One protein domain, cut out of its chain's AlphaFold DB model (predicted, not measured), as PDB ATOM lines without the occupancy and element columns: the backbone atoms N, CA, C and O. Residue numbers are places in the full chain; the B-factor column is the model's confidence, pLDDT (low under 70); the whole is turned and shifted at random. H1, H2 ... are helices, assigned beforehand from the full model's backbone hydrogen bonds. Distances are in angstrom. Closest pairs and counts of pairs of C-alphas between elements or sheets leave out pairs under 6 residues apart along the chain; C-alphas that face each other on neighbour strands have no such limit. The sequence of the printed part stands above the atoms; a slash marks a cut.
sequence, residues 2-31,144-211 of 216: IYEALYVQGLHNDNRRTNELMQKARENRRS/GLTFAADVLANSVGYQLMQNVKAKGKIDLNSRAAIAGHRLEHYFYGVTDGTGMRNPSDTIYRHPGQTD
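AT A GLANCE: This is residues 2 to 31 and 144 to 211 of the 216 residues of an uncharacterized protein of Paraburkholderia lycopersici (UniProt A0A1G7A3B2). A small body built largely of loops has two long helices running out of it to separate ends: the second half or so of H2 packs on the body beside the short H3, while residues 144 to 151 of H2 stick out, and residues 16 to 31, most of them in H1, stick out as a longer arm. The two long helices are apart; the short H3 packs on H2, the short H4 lies near the residues of H1 that do not stick out, and the long loop of residues 179 to 198 joins H3 to H4. The printed part has 98 residues, with four named helices in the order H1, H2, H3, H4 and no named strand, and its class is all helix. The whole is loose, with a radius of gyration of the C-alphas of 17.0 A, and elongated, spanning 58 by 34 by 24 A.

IN THESE COORDINATES: The longest helix, H2, holds residues 144 to 167 and measures 34.5 A from C-alpha 144 at (254.314, 513.455, 550.907) to C-alpha 167. H3 is residues 175 to 178, 5.4 A long. H1 is residues 8 to 27, 28.8 A long, and begins at C-alpha 8 at (257.849, 486.943, 540.756). H4 is residues 199 to 203, 6.1 A long, and ends at C-alpha 203 at (251.666, 480.063, 547.314).

HOW THE PARTS SIT: H2 touches H3 with residues 156 to 164 alone; the closest C-alphas, of Leu 160 and Ala 177, are 5.8 A apart. H2 is apart from H1 and H4. H1 only just touches H4, with residues 10 to 14 alone and 3 pairs of C-alphas within 8 A, the closest being Asp 14 and Ile 203 at 7.0 A. In H1, H2 and H4 every O i to N i+4 pair is within hydrogen-bond range; H3 is too short for such a pair.

THE WHOLE: Without the stretches that stand free, the body of 74 residues spans 33 by 24 by 20 A. Residues 32 to 143 are not printed, and C-alphas 31 and 144 are 56.2 A apart across this cut. The link from H3 to H4, residues 179 to 198, is long. Model confidence is under 70 at residues 193 to 195 and 207 to 211.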
ATOM      1  N   ILE A   2     253.395 497.891 557.648       93.75
ATOM      2  CA  ILE A   2     252.942 496.675 556.972       93.75
ATOM      3  C   ILE A   2     253.657 496.622 555.623       93.75
ATOM      4  O   ILE A   2     253.813 497.659 554.986       93.75
ATOM      5  N   TYR A   3     254.102 495.438 555.207       95.00
ATOM      6  CA  TYR A   3     254.611 495.203 553.857       95.00
ATOM      7  C   TYR A   3     254.189 493.821 553.369       95.00
ATOM      8  O   TYR A   3     253.833 492.949 554.170       95.00
ATOM      9  N   GLU A   4     254.291 493.635 552.059       95.06
ATOM     10  CA  GLU A   4     254.195 492.343 551.397       95.06
ATOM     11  C   GLU A   4     255.322 492.219 550.372       95.06
ATOM     12  O   GLU A   4     255.650 493.187 549.683       95.06
ATOM     13  N   ALA A   5     255.905 491.028 550.264       94.31
ATOM     14  CA  ALA A   5     256.891 490.707 549.242       94.31
ATOM     15  C   ALA A   5     256.631 489.319 548.646       94.31
ATOM     16  O   ALA A   5     256.166 488.411 549.328       94.31
ATOM     17  N   LEU A   6     256.935 489.163 547.357       93.38
ATOM     18  CA  LEU A   6     256.609 487.974 546.571       93.38
ATOM     19  C   LEU A   6     257.771 487.615 545.649       93.38
ATOM     20  O   LEU A   6     258.393 488.498 545.050       93.38
ATOM     21  N   TYR A   7     258.013 486.322 545.438       91.88
ATOM     22  CA  TYR A   7     258.859 485.895 544.329       91.88
ATOM     23  C   TYR A   7     258.058 485.953 543.025       91.88
ATOM     24  O   TYR A   7     257.113 485.191 542.832       91.88
ATOM     25  N   VAL A   8     258.485 486.800 542.084       92.06
ATOM     26  CA  VAL A   8     257.849 486.943 540.756       92.06
ATOM     27  C   VAL A   8     257.764 485.600 540.026       92.06
ATOM     28  O   VAL A   8     256.736 485.249 539.452       92.06
ATOM     29  N   GLN A   9     258.823 484.792 540.111       90.44
ATOM     30  CA  GLN A   9     258.825 483.446 539.541       90.44
ATOM     31  C   GLN A   9     257.802 482.518 540.218       90.44
ATOM     32  O   GLN A   9     257.227 481.661 539.549       90.44
ATOM     33  N   GLY A  10     257.559 482.694 541.522       91.69
ATOM     34  CA  GLY A  10     256.530 481.969 542.265       91.69
ATOM     35  C   GLY A  10     255.130 482.284 541.744       91.69
ATOM     36  O   GLY A  10     254.377 481.363 541.441       91.69
ATOM     37  N   LEU A  11     254.826 483.566 541.519       93.31
ATOM     38  CA  LEU A  11     253.569 484.007 540.902       93.31
ATOM     39  C   LEU A  11     253.369 483.423 539.496       93.31
ATOM     40  O   LEU A  11     252.297 482.916 539.175       93.31
ATOM     41  N   HIS A  12     254.406 483.433 538.653       92.75
ATOM     42  CA  HIS A  12     254.314 482.827 537.321       92.75
ATOM     43  C   HIS A  12     254.063 481.317 537.367       92.75
ATOM     44  O   HIS A  12     253.302 480.795 536.549       92.75
ATOM     45  N   ASN A  13     254.702 480.615 538.304       91.81
ATOM     46  CA  ASN A  13     254.504 479.181 538.476       91.81
ATOM     47  C   ASN A  13     253.087 478.869 538.965       91.81
ATOM     48  O   ASN A  13     252.477 477.926 538.463       91.81
ATOM     49  N   ASP A  14     252.560 479.662 539.899       91.50
ATOM     50  CA  ASP A  14     251.200 479.490 540.401       91.50
ATOM     51  C   ASP A  14     250.150 479.754 539.311       91.50
ATOM     52  O   ASP A  14     249.329 478.878 539.040       91.50
ATOM     53  N   ASN A  15     250.266 480.868 538.577       92.62
ATOM     54  CA  ASN A  15     249.413 481.164 537.418       92.62
ATOM     55  C   ASN A  15     249.414 480.006 536.407       92.62
ATOM     56  O   ASN A  15     248.363 479.576 535.926       92.62
ATOM     57  N   ARG A  16     250.595 479.457 536.088       92.44
ATOM     58  CA  ARG A  16     250.710 478.309 535.179       92.44
ATOM     59  C   ARG A  16     249.990 477.082 535.737       92.44
ATOM     60  O   ARG A  16     249.165 476.501 535.037       92.44
ATOM     61  N   ARG A  17     250.269 476.714 536.989       91.19
ATOM     62  CA  ARG A  17     249.671 475.551 537.659       91.19
ATOM     63  C   ARG A  17     248.146 475.652 537.703       91.19
ATOM     64  O   ARG A  17     247.464 474.691 537.355       91.19
ATOM     65  N   THR A  18     247.612 476.805 538.092       91.06
ATOM     66  CA  THR A  18     246.166 477.056 538.163       91.06
ATOM     67  C   THR A  18     245.518 476.944 536.785       91.06
ATOM     68  O   THR A  18     244.508 476.255 536.633       91.06
ATOM     69  N   ASN A  19     246.139 477.517 535.750       93.69
ATOM     70  CA  ASN A  19     245.645 477.404 534.377       93.69
ATOM     71  C   ASN A  19     245.674 475.964 533.846       93.69
ATOM     72  O   ASN A  19     244.707 475.528 533.224       93.69
ATOM     73  N   GLU A  20     246.734 475.200 534.125       93.81
ATOM     74  CA  GLU A  20     246.834 473.785 533.745       93.81
ATOM     75  C   GLU A  20     245.768 472.925 534.438       93.81
ATOM     76  O   GLU A  20     245.148 472.070 533.803       93.81
ATOM     77  N   LEU A  21     245.523 473.152 535.733       91.38
ATOM     78  CA  LEU A  21     244.475 472.456 536.486       91.38
ATOM     79  C   LEU A  21     243.087 472.760 535.915       91.38
ATOM     80  O   LEU A  21     242.299 471.837 535.695       91.38
ATOM     81  N   MET A  22     242.803 474.030 535.620       89.62
ATOM     82  CA  MET A  22     241.537 474.443 535.011       89.62
ATOM     83  C   MET A  22     241.366 473.858 533.609       89.62
ATOM     84  O   MET A  22     240.285 473.373 533.273       89.62
ATOM     85  N   GLN A  23     242.426 473.835 532.802       90.31
ATOM     86  CA  GLN A  23     242.396 473.219 531.480       90.31
ATOM     87  C   GLN A  23     242.092 471.717 531.568       90.31
ATOM     88  O   GLN A  23     241.150 471.256 530.923       90.31
ATOM     89  N   LYS A  24     242.793 470.972 532.431       90.19
ATOM     90  CA  LYS A  24     242.533 469.538 532.658       90.19
ATOM     91  C   LYS A  24     241.107 469.280 533.142       90.19
ATOM     92  O   LYS A  24     240.449 468.356 532.669       90.19
ATOM     93  N   ALA A  25     240.600 470.095 534.069       88.25
ATOM     94  CA  ALA A  25     239.225 469.980 534.556       88.25
ATOM     95  C   ALA A  25     238.199 470.187 533.429       88.25
ATOM     96  O   ALA A  25     237.172 469.509 533.398       88.25
ATOM     97  N   ARG A  26     238.483 471.085 532.476       84.62
ATOM     98  CA  ARG A  26     237.630 471.322 531.303       84.62
ATOM     99  C   ARG A  26     237.703 470.191 530.286       84.62
ATOM    100  O   ARG A  26     236.657 469.782 529.799       84.62
ATOM    101  N   GLU A  27     238.894 469.680 529.989       86.00
ATOM    102  CA  GLU A  27     239.089 468.554 529.062       86.00
ATOM    103  C   GLU A  27     238.417 467.273 529.574       86.00
ATOM    104  O   GLU A  27     237.796 466.541 528.807       86.00
ATOM    105  N   ASN A  28     238.453 467.045 530.889       86.56
ATOM    106  CA  ASN A  28     237.798 465.900 531.525       86.56
ATOM    107  C   ASN A  28     236.284 466.082 531.718       86.56
ATOM    108  O   ASN A  28     235.584 465.129 532.080       86.56
ATOM    109  N   ARG A  29     235.745 467.287 531.500       83.00
ATOM    110  CA  ARG A  29     234.325 467.565 531.710       83.00
ATOM    111  C   ARG A  29     233.489 466.953 530.588       83.00
ATOM    112  O   ARG A  29     233.497 467.418 529.454       83.00
ATOM    113  N   ARG A  30     232.656 465.976 530.941       79.06
ATOM    114  CA  ARG A  30     231.629 465.415 530.052       79.06
ATOM    115  C   ARG A  30     230.329 466.202 530.216       79.06
ATOM    116  O   ARG A  30     229.510 465.883 531.069       79.06
ATOM    117  N   SER A  31     230.173 467.293 529.468       83.19
ATOM    118  CA  SER A  31     228.947 468.102 529.460       83.19
ATOM    119  C   SER A  31     228.726 468.737 528.092       83.19
ATOM    120  O   SER A  31     229.670 469.234 527.481       83.19
ATOM    121  N   GLY A 144     253.139 513.934 550.170       90.81
ATOM    122  CA  GLY A 144     254.314 513.455 550.907       90.81
ATOM    123  C   GLY A 144     254.159 512.031 551.470       90.81
ATOM    124  O   GLY A 144     255.158 511.401 551.814       90.81
ATOM    125  N   LEU A 145     252.927 511.506 551.551       90.62
ATOM    126  CA  LEU A 145     252.653 510.147 552.016       90.62
ATOM    127  C   LEU A 145     253.060 509.089 550.986       90.62
ATOM    128  O   LEU A 145     253.626 508.071 551.382       90.62
ATOM    129  N   THR A 146     252.825 509.324 549.691       91.00
ATOM    130  CA  THR A 146     253.247 508.389 548.632       91.00
ATOM    131  C   THR A 146     254.770 508.347 548.538       91.00
ATOM    132  O   THR A 146     255.354 507.266 548.529       91.00
ATOM    133  N   PHE A 147     255.432 509.502 548.656       90.88
ATOM    134  CA  PHE A 147     256.893 509.568 548.758       90.88
ATOM    135  C   PHE A 147     257.439 508.802 549.977       90.88
ATOM    136  O   PHE A 147     258.401 508.040 549.869       90.88
ATOM    137  N   ALA A 148     256.825 508.969 551.154       91.94
ATOM    138  CA  ALA A 148     257.224 508.221 552.346       91.94
ATOM    139  C   ALA A 148     257.033 506.705 552.159       91.94
ATOM    140  O   ALA A 148     257.881 505.923 552.598       91.94
ATOM    141  N   ALA A 149     255.958 506.287 551.485       91.19
ATOM    142  CA  ALA A 149     255.713 504.888 551.153       91.19
ATOM    143  C   ALA A 149     256.811 504.319 550.238       91.19
ATOM    144  O   ALA A 149     257.318 503.235 550.527       91.19
ATOM    145  N   ASP A 150     257.254 505.064 549.223       91.75
ATOM    146  CA  ASP A 150     258.344 504.648 548.332       91.75
ATOM    147  C   ASP A 150     259.676 504.494 549.068       91.75
ATOM    148  O   ASP A 150     260.406 503.519 548.866       91.75
ATOM    149  N   VAL A 151     260.004 505.433 549.960       94.44
ATOM    150  CA  VAL A 151     261.216 505.346 550.789       94.44
ATOM    151  C   VAL A 151     261.180 504.086 551.653       94.44
ATOM    152  O   VAL A 151     262.171 503.353 551.722       94.44
ATOM    153  N   LEU A 152     260.041 503.797 552.288       94.25
ATOM    154  CA  LEU A 152     259.874 502.596 553.104       94.25
ATOM    155  C   LEU A 152     259.948 501.324 552.254       94.25
ATOM    156  O   LEU A 152     260.698 500.417 552.607       94.25
ATOM    157  N   ALA A 153     259.247 501.264 551.122       93.62
ATOM    158  CA  ALA A 153     259.259 500.114 550.223       93.62
ATOM    159  C   ALA A 153     260.679 499.798 549.729       93.62
ATOM    160  O   ALA A 153     261.111 498.645 549.783       93.62
ATOM    161  N   ASN A 154     261.445 500.821 549.343       95.31
ATOM    162  CA  ASN A 154     262.839 500.668 548.927       95.31
ATOM    163  C   ASN A 154     263.756 500.243 550.083       95.31
ATOM    164  O   ASN A 154     264.628 499.394 549.895       95.31
ATOM    165  N   SER A 155     263.547 500.784 551.287       95.88
ATOM    166  CA  SER A 155     264.304 500.390 552.484       95.88
ATOM    167  C   SER A 155     264.079 498.915 552.835       95.88
ATOM    168  O   SER A 155     265.035 498.178 553.098       95.88
ATOM    169  N   VAL A 156     262.827 498.455 552.773       95.62
ATOM    170  CA  VAL A 156     262.483 497.042 552.980       95.62
ATOM    171  C   VAL A 156     263.059 496.178 551.866       95.62
ATOM    172  O   VAL A 156     263.715 495.178 552.151       95.62
ATOM    173  N   GLY A 157     262.883 496.583 550.607       95.44
ATOM    174  CA  GLY A 157     263.410 495.873 549.443       95.44
ATOM    175  C   GLY A 157     264.923 495.675 549.517       95.44
ATOM    176  O   GLY A 157     265.412 494.565 549.307       95.44
ATOM    177  N   TYR A 158     265.664 496.712 549.912       95.94
ATOM    178  CA  TYR A 158     267.102 496.615 550.144       95.94
ATOM    179  C   TYR A 158     267.435 495.555 551.199       95.94
ATOM    180  O   TYR A 158     268.262 494.678 550.937       95.94
ATOM    181  N   GLN A 159     266.776 495.586 552.362       95.69
ATOM    182  CA  GLN A 159     267.028 494.612 553.427       95.69
ATOM    183  C   GLN A 159     266.723 493.179 552.980       95.69
ATOM    184  O   GLN A 159     267.531 492.277 553.214       95.69
ATOM    185  N   LEU A 160     265.591 492.970 552.302       94.75
ATOM    186  CA  LEU A 160     265.209 491.666 551.761       94.75
ATOM    187  C   LEU A 160     266.274 491.150 550.792       94.75
ATOM    188  O   LEU A 160     266.715 490.011 550.916       94.75
ATOM    189  N   MET A 161     266.755 491.993 549.875       93.75
ATOM    190  CA  MET A 161     267.809 491.612 548.933       93.75
ATOM    191  C   MET A 161     269.121 491.252 549.632       93.75
ATOM    192  O   MET A 161     269.766 490.285 549.228       93.75
ATOM    193  N   GLN A 162     269.533 491.995 550.664       94.62
ATOM    194  CA  GLN A 162     270.740 491.664 551.433       94.62
ATOM    195  C   GLN A 162     270.589 490.318 552.147       94.62
ATOM    196  O   GLN A 162     271.474 489.467 552.060       94.62
ATOM    197  N   ASN A 163     269.442 490.087 552.785       92.75
ATOM    198  CA  ASN A 163     269.173 488.843 553.496       92.75
ATOM    199  C   ASN A 163     269.054 487.642 552.544       92.75
ATOM    200  O   ASN A 163     269.606 486.586 552.847       92.75
ATOM    201  N   VAL A 164     268.435 487.806 551.370       91.12
ATOM    202  CA  VAL A 164     268.395 486.771 550.322       91.12
ATOM    203  C   VAL A 164     269.800 486.466 549.793       91.12
ATOM    204  O   VAL A 164     270.151 485.305 549.608       91.12
ATOM    205  N   LYS A 165     270.646 487.482 549.586       91.19
ATOM    206  CA  LYS A 165     272.041 487.270 549.155       91.19
ATOM    207  C   LYS A 165     272.866 486.526 550.203       91.19
ATOM    208  O   LYS A 165     273.663 485.670 549.840       91.19
ATOM    209  N   ALA A 166     272.682 486.848 551.482       91.38
ATOM    210  CA  ALA A 166     273.463 486.267 552.569       91.38
ATOM    211  C   ALA A 166     273.004 484.852 552.960       91.38
ATOM    212  O   ALA A 166     273.834 483.993 553.245       91.38
ATOM    213  N   LYS A 167     271.688 484.612 553.001       87.12
ATOM    214  CA  LYS A 167     271.082 483.379 553.539       87.12
ATOM    215  C   LYS A 167     270.504 482.465 552.455       87.12
ATOM    216  O   LYS A 167     270.096 481.346 552.752       87.12
ATOM    217  N   GLY A 168     270.458 482.925 551.207       85.12
ATOM    218  CA  GLY A 168     269.818 482.215 550.107       85.12
ATOM    219  C   GLY A 168     268.298 482.387 550.108       85.12
ATOM    220  O   GLY A 168     267.771 483.478 550.323       85.12
ATOM    221  N   LYS A 169     267.574 481.306 549.812       81.88
ATOM    222  CA  LYS A 169     266.108 481.324 549.695       81.88
ATOM    223  C   LYS A 169     265.484 481.417 551.085       81.88
ATOM    224  O   LYS A 169     265.723 480.545 551.918       81.88
ATOM    225  N   ILE A 170     264.687 482.453 551.317       87.62
ATOM    226  CA  ILE A 170     264.032 482.721 552.599       87.62
ATOM    227  C   ILE A 170     262.566 483.081 552.368       87.62
ATOM    228  O   ILE A 170     262.195 483.535 551.290       87.62
ATOM    229  N   ASP A 171     261.745 482.910 553.399       90.19
ATOM    230  CA  ASP A 171     260.357 483.376 553.391       90.19
ATOM    231  C   ASP A 171     260.354 484.906 553.495       90.19
ATOM    232  O   ASP A 171     260.861 485.459 554.477       90.19
ATOM    233  N   LEU A 172     259.833 485.599 552.479       92.50
ATOM    234  CA  LEU A 172     259.998 487.044 552.312       92.50
ATOM    235  C   LEU A 172     259.161 487.859 553.301       92.50
ATOM    236  O   LEU A 172     259.489 489.018 553.558       92.50
ATOM    237  N   ASN A 173     258.120 487.266 553.887       93.31
ATOM    238  CA  ASN A 173     257.203 487.895 554.838       93.31
ATOM    239  C   ASN A 173     257.435 487.407 556.281       93.31
ATOM    240  O   ASN A 173     256.511 487.383 557.101       93.31
ATOM    241  N   SER A 174     258.676 487.017 556.595       92.00
ATOM    242  CA  SER A 174     259.095 486.535 557.913       92.00
ATOM    243  C   SER A 174     259.944 487.555 558.679       92.00
ATOM    244  O   SER A 174     260.647 488.384 558.095       92.00
ATOM    245  N   ARG A 175     259.971 487.446 560.014       91.06
ATOM    246  CA  ARG A 175     260.874 488.222 560.883       91.06
ATOM    247  C   ARG A 175     262.337 488.036 560.488       91.06
ATOM    248  O   ARG A 175     263.105 488.991 560.510       91.06
ATOM    249  N   ALA A 176     262.723 486.829 560.074       89.75
ATOM    250  CA  ALA A 176     264.087 486.538 559.642       89.75
ATOM    251  C   ALA A 176     264.495 487.301 558.368       89.75
ATOM    252  O   ALA A 176     265.687 487.577 558.185       89.75
ATOM    253  N   ALA A 177     263.529 487.641 557.506       91.88
ATOM    254  CA  ALA A 177     263.760 488.365 556.261       91.88
ATOM    255  C   ALA A 177     263.935 489.874 556.458       91.88
ATOM    256  O   ALA A 177     264.689 490.494 555.710       91.88
ATOM    257  N   ILE A 178     263.326 490.450 557.494       93.62
ATOM    258  CA  ILE A 178     263.506 491.864 557.865       93.62
ATOM    259  C   ILE A 178     264.522 492.085 558.990       93.62
ATOM    260  O   ILE A 178     264.769 493.231 559.353       93.62
ATOM    261  N   ALA A 179     265.115 491.018 559.530       92.38
ATOM    262  CA  ALA A 179     266.115 491.116 560.588       92.38
ATOM    263  C   ALA A 179     267.259 492.057 560.176       92.38
ATOM    264  O   ALA A 179     267.850 491.876 559.104       92.38
ATOM    265  N   GLY A 180     267.554 493.042 561.024       92.25
ATOM    266  CA  GLY A 180     268.531 494.107 560.787       92.25
ATOM    267  C   GLY A 180     267.948 495.390 560.183       92.25
ATOM    268  O   GLY A 180     268.660 496.391 560.086       92.25
ATOM    269  N   HIS A 181     266.666 495.409 559.805       95.19
ATOM    270  CA  HIS A 181     266.006 496.632 559.352       95.19
ATOM    271  C   HIS A 181     265.814 497.605 560.524       95.19
ATOM    272  O   HIS A 181     265.342 497.220 561.590       95.19
ATOM    273  N   ARG A 182     266.061 498.905 560.316       92.44
ATOM    274  CA  ARG A 182     265.930 499.938 561.373       92.44
ATOM    275  C   ARG A 182     264.555 499.995 562.043       92.44
ATOM    276  O   ARG A 182     264.434 500.455 563.170       92.44
ATOM    277  N   LEU A 183     263.524 499.563 561.324       92.31
ATOM    278  CA  LEU A 183     262.139 499.537 561.790       92.31
ATOM    279  C   LEU A 183     261.620 498.113 562.038       92.31
ATOM    280  O   LEU A 183     260.409 497.914 562.030       92.31
ATOM    281  N   GLU A 184     262.497 497.121 562.221       91.94
ATOM    282  CA  GLU A 184     262.104 495.707 562.351       91.94
ATOM    283  C   GLU A 184     261.031 495.465 563.432       91.94
ATOM    284  O   GLU A 184     260.122 494.659 563.242       91.94
ATOM    285  N   HIS A 185     261.072 496.224 564.530       90.75
ATOM    286  CA  HIS A 185     260.130 496.099 565.645       90.75
ATOM    287  C   HIS A 185     258.746 496.706 565.367       90.75
ATOM    288  O   HIS A 185     257.805 496.436 566.106       90.75
ATOM    289  N   TYR A 186     258.609 497.513 564.311       91.88
ATOM    290  CA  TYR A 186     257.354 498.177 563.948       91.88
ATOM    291  C   TYR A 186     256.543 497.410 562.901       91.88
ATOM    292  O   TYR A 186     255.476 497.882 562.495       91.88
ATOM    293  N   PHE A 187     257.032 496.268 562.414       92.75
ATOM    294  CA  PHE A 187     256.308 495.477 561.425       92.75
ATOM    295  C   PHE A 187     255.194 494.645 562.054       92.75
ATOM    296  O   PHE A 187     255.411 493.897 563.004       92.75
ATOM    297  N   TYR A 188     254.008 494.740 561.463       92.56
ATOM    298  CA  TYR A 188     252.859 493.901 561.774       92.56
ATOM    299  C   TYR A 188     252.673 492.826 560.694       92.56
ATOM    300  O   TYR A 188     252.972 493.053 559.521       92.56
ATOM    301  N   GLY A 189     252.162 491.654 561.088       87.31
ATOM    302  CA  GLY A 189     251.815 490.578 560.152       87.31
ATOM    303  C   GLY A 189     253.016 489.848 559.538       87.31
ATOM    304  O   GLY A 189     252.874 489.215 558.490       87.31
ATOM    305  N   VAL A 190     254.193 489.946 560.166       89.56
ATOM    306  CA  VAL A 190     255.384 489.154 559.822       89.56
ATOM    307  C   VAL A 190     255.406 487.859 560.623       89.56
ATOM    308  O   VAL A 190     255.189 487.868 561.837       89.56
ATOM    309  N   THR A 191     255.683 486.741 559.961       85.44
ATOM    310  CA  THR A 191     255.700 485.430 560.621       85.44
ATOM    311  C   THR A 191     257.022 485.199 561.341       85.44
ATOM    312  O   THR A 191     258.084 485.630 560.897       85.44
ATOM    313  N   ASP A 192     256.984 484.526 562.484       79.50
ATOM    314  CA  ASP A 192     258.182 484.151 563.244       79.50
ATOM    315  C   ASP A 192     258.876 482.891 562.693       79.50
ATOM    316  O   ASP A 192     259.978 482.559 563.119       79.50
ATOM    317  N   GLY A 193     258.255 482.211 561.723       64.31
ATOM    318  CA  GLY A 193     258.747 480.965 561.133       64.31
ATOM    319  C   GLY A 193     258.511 479.722 561.998       64.31
ATOM    320  O   GLY A 193     258.754 478.616 561.525       64.31
ATOM    321  N   THR A 194     258.011 479.881 563.227       64.44
ATOM    322  CA  THR A 194     257.662 478.779 564.141       64.44
ATOM    323  C   THR A 194     256.161 478.505 564.193       64.44
ATOM    324  O   THR A 194     255.750 477.428 564.617       64.44
ATOM    325  N   GLY A 195     255.342 479.471 563.766       66.88
ATOM    326  CA  GLY A 195     253.899 479.323 563.599       66.88
ATOM    327  C   GLY A 195     253.472 479.080 562.149       66.88
ATOM    328  O   GLY A 195     254.159 478.439 561.353       66.88
ATOM    329  N   MET A 196     252.304 479.613 561.790       71.25
ATOM    330  CA  MET A 196     251.790 479.537 560.425       71.25
ATOM    331  C   MET A 196     252.653 480.393 559.492       71.25
ATOM    332  O   MET A 196     252.860 481.583 559.741       71.25
ATOM    333  N   ARG A 197     253.152 479.793 558.405       81.31
ATOM    334  CA  ARG A 197     253.829 480.528 557.331       81.31
ATOM    335  C   ARG A 197     252.887 481.553 556.714       81.31
ATOM    336  O   ARG A 197     251.670 481.367 556.694       81.31
ATOM    337  N   ASN A 198     253.464 482.625 556.179       86.62
ATOM    338  CA  ASN A 198     252.673 483.596 555.451       86.62
ATOM    339  C   ASN A 198     252.076 482.884 554.214       86.62
ATOM    340  O   ASN A 198     252.812 482.160 553.530       86.62
ATOM    341  N   PRO A 199     250.767 483.031 553.930       86.06
ATOM    342  CA  PRO A 199     250.138 482.386 552.781       86.06
ATOM    343  C   PRO A 199     250.855 482.687 551.463       86.06
ATOM    344  O   PRO A 199     251.048 481.789 550.648       86.06
ATOM    345  N   SER A 200     251.351 483.906 551.284       88.50
ATOM    346  CA  SER A 200     252.082 484.322 550.089       88.50
ATOM    347  C   SER A 200     253.414 483.607 549.931       88.50
ATOM    348  O   SER A 200     253.740 483.155 548.840       88.50
ATOM    349  N   ASP A 201     254.152 483.424 551.029       88.12
ATOM    350  CA  ASP A 201     255.381 482.617 551.048       88.12
ATOM    351  C   ASP A 201     255.082 481.117 550.898       88.12
ATOM    352  O   ASP A 201     255.988 480.304 550.747       88.12
ATOM    353  N   THR A 202     253.811 480.715 550.947       87.25
ATOM    354  CA  THR A 202     253.377 479.341 550.674       87.25
ATOM    355  C   THR A 202     252.968 479.162 549.217       87.25
ATOM    356  O   THR A 202     253.380 478.196 548.576       87.25
ATOM    357  N   ILE A 203     252.201 480.106 548.678       87.44
ATOM    358  CA  ILE A 203     251.666 480.063 547.314       87.44
ATOM    359  C   ILE A 203     252.745 480.472 546.299       87.44
ATOM    360  O   ILE A 203     252.971 479.772 545.313       87.44
ATOM    361  N   TYR A 204     253.474 481.558 546.566       89.56
ATOM    362  CA  TYR A 204     254.392 482.217 545.631       89.56
ATOM    363  C   TYR A 204     255.866 481.984 545.992       89.56
ATOM    364  O   TYR A 204     256.678 482.909 546.064       89.56
ATOM    365  N   ARG A 205     256.222 480.718 546.213       83.81
ATOM    366  CA  ARG A 205     257.575 480.294 546.610       83.81
ATOM    367  C   ARG A 205     258.608 480.441 545.502       83.81
ATOM    368  O   ARG A 205     258.308 480.306 544.313       83.81
ATOM    369  N   HIS A 206     259.868 480.604 545.900       80.62
ATOM    370  CA  HIS A 206     260.973 480.489 544.959       80.62
ATOM    371  C   HIS A 206     261.097 479.037 544.449       80.62
ATOM    372  O   HIS A 206     261.020 478.096 545.245       80.62
ATOM    373  N   PRO A 207     261.374 478.806 543.148       68.38
ATOM    374  CA  PRO A 207     261.647 477.468 542.628       68.38
ATOM    375  C   PRO A 207     262.740 476.740 543.424       68.38
ATOM    376  O   PRO A 207     263.823 477.288 543.662       68.38
ATOM    377  N   GLY A 208     262.469 475.501 543.838       66.62
ATOM    378  CA  GLY A 208     263.404 474.669 544.603       66.62
ATOM    379  C   GLY A 208     263.584 475.087 546.065       66.62
ATOM    380  O   GLY A 208     264.667 474.893 546.611       66.62
ATOM    381  N   GLN A 209     262.591 475.746 546.657       63.62
ATOM    382  CA  GLN A 209     262.435 475.871 548.104       63.62
ATOM    383  C   GLN A 209     261.517 474.712 548.535       63.62
ATOM    384  O   GLN A 209     260.306 474.778 548.332       63.62
ATOM    385  N   THR A 210     262.095 473.603 549.004       53.25
ATOM    386  CA  THR A 210     261.328 472.483 549.571       53.25
ATOM    387  C   THR A 210     260.892 472.842 550.987       53.25
ATOM    388  O   THR A 210     261.620 473.529 551.710       53.25
ATOM    389  N   ASP A 211     259.698 472.406 551.394       53.34
ATOM    390  CA  ASP A 211     259.372 472.392 552.815       53.34
ATOM    391  C   ASP A 211     260.401 471.487 553.494       53.34
ATOM    392  O   ASP A 211     260.649 470.371 553.046       53.34
TER     393      ASP A 211